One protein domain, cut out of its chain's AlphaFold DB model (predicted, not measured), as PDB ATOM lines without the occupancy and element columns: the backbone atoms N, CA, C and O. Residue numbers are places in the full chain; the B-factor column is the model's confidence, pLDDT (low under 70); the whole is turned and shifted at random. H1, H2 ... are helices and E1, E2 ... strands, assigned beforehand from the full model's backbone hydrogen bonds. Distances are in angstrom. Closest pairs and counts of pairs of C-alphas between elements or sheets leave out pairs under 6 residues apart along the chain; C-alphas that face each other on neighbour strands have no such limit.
ATOM      1  N   LEU A  20     120.942 164.496 163.249       85.12
ATOM      2  CA  LEU A  20     121.820 165.220 162.336       85.12
ATOM      3  C   LEU A  20     121.205 166.518 161.803       85.12
ATOM      4  O   LEU A  20     121.950 167.490 161.785       85.12
ATOM      5  N   PRO A  21     119.924 166.600 161.382       86.56
ATOM      6  CA  PRO A  21     119.323 167.831 160.869       86.56
ATOM      7  C   PRO A  21     119.386 169.001 161.853       86.56
ATOM      8  O   PRO A  21     119.653 170.114 161.411       86.56
ATOM      9  N   GLU A  22     119.237 168.734 163.152       88.06
ATOM     10  CA  GLU A  22     119.220 169.732 164.233       88.06
ATOM     11  C   GLU A  22     120.622 170.231 164.625       88.06
ATOM     12  O   GLU A  22     120.754 171.224 165.330       88.06
ATOM     13  N   ILE A  23     121.680 169.550 164.179       85.88
ATOM     14  CA  ILE A  23     123.067 169.872 164.539       85.88
ATOM     15  C   ILE A  23     123.683 170.832 163.517       85.88
ATOM     16  O   ILE A  23     123.790 170.494 162.341       85.88
ATOM     17  N   ASP A  24     124.190 171.983 163.949       87.69
ATOM     18  CA  ASP A  24     124.864 172.934 163.050       87.69
ATOM     19  C   ASP A  24     126.298 172.523 162.690       87.69
ATOM     20  O   ASP A  24     126.741 172.696 161.553       87.69
ATOM     21  N   VAL A  25     127.032 171.953 163.651       87.12
ATOM     22  CA  VAL A  25     128.456 171.608 163.523       87.12
ATOM     23  C   VAL A  25     128.719 170.231 164.114       87.12
ATOM     24  O   VAL A  25     128.265 169.920 165.213       87.12
ATOM     25  N   VAL A  26     129.501 169.415 163.409       87.56
ATOM     26  CA  VAL A  26     129.934 168.107 163.915       87.56
ATOM     27  C   VAL A  26     131.375 168.188 164.387       87.56
ATOM     28  O   VAL A  26     132.241 168.672 163.665       87.56
ATOM     29  N   ILE A  27     131.639 167.675 165.583       89.44
ATOM     30  CA  ILE A  27     132.989 167.576 166.135       89.44
ATOM     31  C   ILE A  27     133.398 166.104 166.121       89.44
ATOM     32  O   ILE A  27     132.766 165.272 166.768       89.44
ATOM     33  N   GLU A  28     134.447 165.779 165.372       88.94
ATOM     34  CA  GLU A  28     135.007 164.431 165.288       88.94
ATOM     35  C   GLU A  28     136.342 164.391 166.032       88.94
ATOM     36  O   GLU A  28     137.300 165.055 165.643       88.94
ATOM     37  N   VAL A  29     136.410 163.606 167.106       89.88
ATOM     38  CA  VAL A  29     137.640 163.425 167.884       89.88
ATOM     39  C   VAL A  29     138.363 162.173 167.392       89.88
ATOM     40  O   VAL A  29     137.808 161.077 167.422       89.88
ATOM     41  N   LEU A  30     139.603 162.343 166.941       89.38
ATOM     42  CA  LEU A  30     140.467 161.315 166.360       89.38
ATOM     43  C   LEU A  30     141.700 161.097 167.245       89.38
ATOM     44  O   LEU A  30     142.093 161.987 167.998       89.38
ATOM     45  N   ASP A  31     142.337 159.929 167.163       89.75
ATOM     46  CA  ASP A  31     143.648 159.690 167.789       89.75
ATOM     47  C   ASP A  31     144.750 160.211 166.849       89.75
ATOM     48  O   ASP A  31     144.808 159.819 165.680       89.75
ATOM     49  N   ALA A  32     145.614 161.098 167.349       89.38
ATOM     50  CA  ALA A  32     146.665 161.760 166.573       89.38
ATOM     51  C   ALA A  32     147.705 160.792 165.986       89.38
ATOM     52  O   ALA A  32     148.346 161.117 164.991       89.38
ATOM     53  N   ARG A  33     147.864 159.589 166.556       88.94
ATOM     54  CA  ARG A  33     148.836 158.595 166.067       88.94
ATOM     55  C   ARG A  33     148.372 157.902 164.793       88.94
ATOM     56  O   ARG A  33     149.187 157.466 163.989       88.94
ATOM     57  N   LEU A  34     147.056 157.752 164.631       87.38
ATOM     58  CA  LEU A  34     146.432 157.056 163.504       87.38
ATOM     59  C   LEU A  34     145.175 157.812 163.047       87.38
ATOM     60  O   LEU A  34     144.070 157.259 163.089       87.38
ATOM     61  N   PRO A  35     145.303 159.078 162.615       83.94
ATOM     62  CA  PRO A  35     144.153 159.955 162.426       83.94
ATOM     63  C   PRO A  35     143.276 159.536 161.238       83.94
ATOM     64  O   PRO A  35     142.060 159.696 161.287       83.94
ATOM     65  N   TYR A  36     143.860 158.919 160.203       85.12
ATOM     66  CA  TYR A  36     143.102 158.350 159.082       85.12
ATOM     67  C   TYR A  36     142.298 157.109 159.493       85.12
ATOM     68  O   TYR A  36     141.103 157.029 159.231       85.12
ATOM     69  N   SER A  37     142.934 156.159 160.185       85.81
ATOM     70  CA  SER A  37     142.291 154.902 160.599       85.81
ATOM     71  C   SER A  37     141.281 155.088 161.730       85.81
ATOM     72  O   SER A  37     140.364 154.285 161.872       85.81
ATOM     73  N   SER A  38     141.453 156.134 162.543       85.25
ATOM     74  CA  SER A  38     140.524 156.471 163.627       85.25
ATOM     75  C   SER A  38     139.259 157.172 163.130       85.25
ATOM     76  O   SER A  38     138.294 157.277 163.884       85.25
ATOM     77  N   ALA A  39     139.250 157.661 161.887       85.88
ATOM     78  CA  ALA A  39     138.091 158.320 161.305       85.88
ATOM     79  C   ALA A  39     137.043 157.293 160.871       85.88
ATOM     80  O   ALA A  39     137.376 156.224 160.359       85.88
ATOM     81  N   ASN A  40     135.763 157.629 161.034       85.56
ATOM     82  CA  ASN A  40     134.679 156.738 160.627       85.56
ATOM     83  C   ASN A  40     134.172 157.110 159.219       85.56
ATOM     84  O   ASN A  40     133.530 158.156 159.066       85.56
ATOM     85  N   PRO A  41     134.355 156.250 158.194       83.44
ATOM     86  CA  PRO A  41     133.878 156.522 156.835       83.44
ATOM     87  C   PRO A  41     132.370 156.784 156.764       83.44
ATOM     88  O   PRO A  41     131.917 157.598 155.964       83.44
ATOM     89  N   MET A  42     131.587 156.141 157.638       82.19
ATOM     90  CA  MET A  42     130.141 156.353 157.693       82.19
ATOM     91  C   MET A  42     129.790 157.762 158.170       82.19
ATOM     92  O   MET A  42     128.837 158.350 157.668       82.19
ATOM     93  N   LEU A  43     130.542 158.318 159.129       81.81
ATOM     94  CA  LEU A  43     130.321 159.696 159.572       81.81
ATOM     95  C   LEU A  43     130.636 160.670 158.441       81.81
ATOM     96  O   LEU A  43     129.833 161.559 158.196       81.81
ATOM     97  N   ALA A  44     131.727 160.449 157.704       83.19
ATOM     98  CA  ALA A  44     132.091 161.287 156.562       83.19
ATOM     99  C   ALA A  44     131.007 161.320 155.465       83.19
ATOM    100  O   ALA A  44     130.796 162.354 154.831       83.19
ATOM    101  N   GLU A  45     130.294 160.211 155.247       84.56
ATOM    102  CA  GLU A  45     129.159 160.170 154.318       84.56
ATOM    103  C   GLU A  45     127.954 160.960 154.851       84.56
ATOM    104  O   GLU A  45     127.347 161.742 154.119       84.56
ATOM    105  N   LEU A  46     127.634 160.796 156.138       82.81
ATOM    106  CA  LEU A  46     126.502 161.465 156.780       82.81
ATOM    107  C   LEU A  46     126.701 162.981 156.871       82.81
ATOM    108  O   LEU A  46     125.769 163.741 156.620       82.81
ATOM    109  N   THR A  47     127.912 163.432 157.189       84.75
ATOM    110  CA  THR A  47     128.220 164.836 157.489       84.75
ATOM    111  C   THR A  47     128.727 165.627 156.287       84.75
ATOM    112  O   THR A  47     129.076 166.792 156.438       84.75
ATOM    113  N   ARG A  48     128.711 165.051 155.073       81.12
ATOM    114  CA  ARG A  48     129.237 165.673 153.837       81.12
ATOM    115  C   ARG A  48     128.737 167.105 153.580       81.12
ATOM    116  O   ARG A  48     129.438 167.892 152.952       81.12
ATOM    117  N   HIS A  49     127.530 167.435 154.030       82.50
ATOM    118  CA  HIS A  49     126.880 168.732 153.816       82.50
ATOM    119  C   HIS A  49     127.007 169.696 155.011       82.50
ATOM    120  O   HIS A  49     126.473 170.801 154.948       82.50
ATOM    121  N   LYS A  50     127.693 169.302 156.090       84.06
ATOM    122  CA  LYS A  50     127.828 170.083 157.327       84.06
ATOM    123  C   LYS A  50     129.296 170.403 157.625       84.06
ATOM    124  O   LYS A  50     130.176 169.634 157.239       84.06
ATOM    125  N   PRO A  51     129.594 171.528 158.297       87.19
ATOM    126  CA  PRO A  51     130.944 171.790 158.776       87.19
ATOM    127  C   PRO A  51     131.347 170.732 159.815       87.19
ATOM    128  O   PRO A  51     130.628 170.483 160.784       87.19
ATOM    129  N   VAL A  52     132.510 170.109 159.599       87.38
ATOM    130  CA  VAL A  52     133.088 169.109 160.504       87.38
ATOM    131  C   VAL A  52     134.405 169.636 161.056       87.38
ATOM    132  O   VAL A  52     135.335 169.904 160.295       87.38
ATOM    133  N   LEU A  53     134.493 169.753 162.377       88.00
ATOM    134  CA  LEU A  53     135.722 170.066 163.092       88.00
ATOM    135  C   LEU A  53     136.382 168.763 163.546       88.00
ATOM    136  O   LEU A  53     135.847 168.053 164.394       88.00
ATOM    137  N   LYS A  54     137.555 168.454 162.991       87.88
ATOM    138  CA  LYS A  54     138.358 167.298 163.405       87.88
ATOM    139  C   LYS A  54     139.325 167.716 164.511       87.88
ATOM    140  O   LYS A  54     140.118 168.632 164.316       87.88
ATOM    141  N   ILE A  55     139.269 167.037 165.651       89.06
ATOM    142  CA  ILE A  55     140.143 167.261 166.806       89.06
ATOM    143  C   ILE A  55     141.076 166.065 166.942       89.06
ATOM    144  O   ILE A  55     140.618 164.936 167.095       89.06
ATOM    145  N   LEU A  56     142.381 166.312 166.927       89.31
ATOM    146  CA  LEU A  56     143.385 165.286 167.188       89.31
ATOM    147  C   LEU A  56     143.677 165.216 168.689       89.31
ATOM    148  O   LEU A  56     144.245 166.133 169.275       89.31
ATOM    149  N   SER A  57     143.263 164.120 169.312       89.81
ATOM    150  CA  SER A  57     143.549 163.788 170.707       89.81
ATOM    151  C   SER A  57     144.868 163.022 170.835       89.81
ATOM    152  O   SER A  57     145.302 162.374 169.883       89.81
ATOM    153  N   ARG A  58     145.490 163.058 172.022       86.56
ATOM    154  CA  ARG A  58     146.779 162.392 172.314       86.56
ATOM    155  C   ARG A  58     147.932 162.833 171.406       86.56
ATOM    156  O   ARG A  58     148.770 162.021 171.011       86.56
ATOM    157  N   ALA A  59     147.955 164.114 171.046       84.38
ATOM    158  CA  ALA A  59     149.024 164.687 170.233       84.38
ATOM    159  C   ALA A  59     150.399 164.622 170.926       84.38
ATOM    160  O   ALA A  59     151.415 164.607 170.249       84.38
ATOM    161  N   ASP A  60     150.428 164.516 172.257       86.75
ATOM    162  CA  ASP A  60     151.632 164.293 173.064       86.75
ATOM    163  C   ASP A  60     152.319 162.948 172.775       86.75
ATOM    164  O   ASP A  60     153.532 162.831 172.917       86.75
ATOM    165  N   LEU A  61     151.551 161.938 172.351       87.00
ATOM    166  CA  LEU A  61     152.055 160.602 172.013       87.00
ATOM    167  C   LEU A  61     152.288 160.406 170.510       87.00
ATOM    168  O   LEU A  61     152.711 159.324 170.096       87.00
ATOM    169  N   ALA A  62     151.936 161.392 169.688       87.50
ATOM    170  CA  ALA A  62     152.061 161.323 168.241       87.50
ATOM    171  C   ALA A  62     153.324 162.044 167.771       87.50
ATOM    172  O   ALA A  62     153.823 162.959 168.420       87.50
ATOM    173  N   ASP A  63     153.831 161.632 166.612       89.25
ATOM    174  CA  ASP A  63     154.929 162.332 165.956       89.25
ATOM    175  C   ASP A  63     154.447 163.740 165.536       89.25
ATOM    176  O   ASP A  63     153.465 163.848 164.784       89.25
ATOM    177  N   PRO A  64     155.083 164.822 166.027       87.38
ATOM    178  CA  PRO A  64     154.644 166.184 165.754       87.38
ATOM    179  C   PRO A  64     154.785 166.563 164.274       87.38
ATOM    180  O   PRO A  64     153.939 167.300 163.764       87.38
ATOM    181  N   GLU A  65     155.786 166.034 163.562       89.38
ATOM    182  CA  GLU A  65     155.985 166.306 162.135       89.38
ATOM    183  C   GLU A  65     154.871 165.654 161.315       89.38
ATOM    184  O   GLU A  65     154.204 166.314 160.516       89.38
ATOM    185  N   ARG A  66     154.568 164.379 161.593       87.00
ATOM    186  CA  ARG A  66     153.458 163.660 160.941       87.00
ATOM    187  C   ARG A  66     152.101 164.265 161.258       87.00
ATOM    188  O   ARG A  66     151.223 164.320 160.396       87.00
ATOM    189  N   THR A  67     151.923 164.736 162.488       86.81
ATOM    190  CA  THR A  67     150.701 165.428 162.902       86.81
ATOM    191  C   THR A  67     150.531 166.726 162.111       86.81
ATOM    192  O   THR A  67     149.444 166.984 161.596       86.81
ATOM    193  N   ALA A  68     151.600 167.513 161.945       86.75
ATOM    194  CA  ALA A  68     151.576 168.743 161.155       86.75
ATOM    195  C   ALA A  68     151.286 168.480 159.666       86.75
ATOM    196  O   ALA A  68     150.428 169.151 159.086       86.75
ATOM    197  N   GLU A  69     151.926 167.471 159.066       87.94
ATOM    198  CA  GLU A  69     151.638 167.022 157.695       87.94
ATOM    199  C   GLU A  69     150.158 166.656 157.527       87.94
ATOM    200  O   GLU A  69     149.506 167.061 156.562       87.94
ATOM    201  N   TRP A  70     149.597 165.922 158.492       86.25
ATOM    202  CA  TRP A  70     148.203 165.498 158.438       86.25
ATOM    203  C   TRP A  70     147.223 166.663 158.602       86.25
ATOM    204  O   TRP A  70     146.200 166.709 157.912       86.25
ATOM    205  N   VAL A  71     147.525 167.621 159.482       85.62
ATOM    206  CA  VAL A  71     146.730 168.849 159.634       85.62
ATOM    207  C   VAL A  71     146.751 169.651 158.334       85.62
ATOM    208  O   VAL A  71     145.692 170.075 157.874       85.62
ATOM    209  N   ALA A  72     147.915 169.790 157.696       86.31
ATOM    210  CA  ALA A  72     148.048 170.471 156.410       86.31
ATOM    211  C   ALA A  72     147.284 169.755 155.281       86.31
ATOM    212  O   ALA A  72     146.675 170.414 154.438       86.31
ATOM    213  N   PHE A  73     147.272 168.419 155.277       85.00
ATOM    214  CA  PHE A  73     146.486 167.617 154.336       85.00
ATOM    215  C   PHE A  73     144.970 167.752 154.562       85.00
ATOM    216  O   PHE A  73     144.200 167.813 153.604       85.00
ATOM    217  N   SER A  74     144.540 167.789 155.826       76.19
ATOM    218  CA  SER A  74     143.123 167.762 156.211       76.19
ATOM    219  C   SER A  74     142.471 169.141 156.250       76.19
ATOM    220  O   SER A  74     141.245 169.235 156.177       76.19
ATOM    221  N   MET A  75     143.262 170.213 156.358       70.38
ATOM    222  CA  MET A  75     142.770 171.575 156.203       70.38
ATOM    223  C   MET A  75     142.234 171.756 154.775       70.38
ATOM    224  O   MET A  75     142.984 171.624 153.805       70.38
TER     225      MET A  75
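Overview. This is residues 20 to 75 of the 92 residues of an uncharacterized protein of Halomonas sulfidaeris (UniProt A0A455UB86). A narrow ribbon of two parallel strands, E1 and E2, runs along a rod-shaped domain; the chain passes from one strand to the other through the short helix H1, and after E2 it turns at one end and folds back as the longer helix H2. The first printed residues, 20 to 25, lie at the other end of the rod. The printed part has 56 residues with two named helices and two named strands, in the order E1, H1, E2, H2, and its class is mixed, helices and strands. It is only just compact, close to loose, with a radius of gyration of the C-alphas of 12.1 A, and spans 36 by 17 by 16 A.

Along the chain. Strand E1, residues 26 to 31, begins at C-alpha 26 (129.934, 168.107, 163.915) and is 16.6 A long from first to last C-alpha. Strand E2, residues 52 to 57, measures 15.6 A. Helix H1, residues 41 to 46, measures 8.9 A. Helix H2, residues 64 to 74, measures 15.0 A and ends at C-alpha 74 (143.123, 167.762, 156.211).

Arrangement. E1 and E2 are parallel neighbours, with 26 degrees between their directions. C-alphas 29 and 55 face each other at 4.7 A; N 28 and O 53, and N 55 and O 28, are within hydrogen-bond range, each at 2.8 A. E1, H1 and E2 form a strand-helix-strand unit, two parallel strands with a helix between them along the chain, and its crossover is right-handed. E2 and H2 are near each other, with 6 pairs of C-alphas within 10 A. H2 is apart from both E1 and H1. In H1 and H2 every O i to N i+4 pair is within hydrogen-bond range.

Size, cuts and confidence. The C-alphas of Glu 22 and Glu 65, the two farthest apart, are 37.0 A from each other. The printed part has no cut. The link from H1 to E2 is tight, and those from E1 to H1 and from E2 to H2 are short. The mean pLDDT of the printed part is 86.0, and no printed residue is under 70.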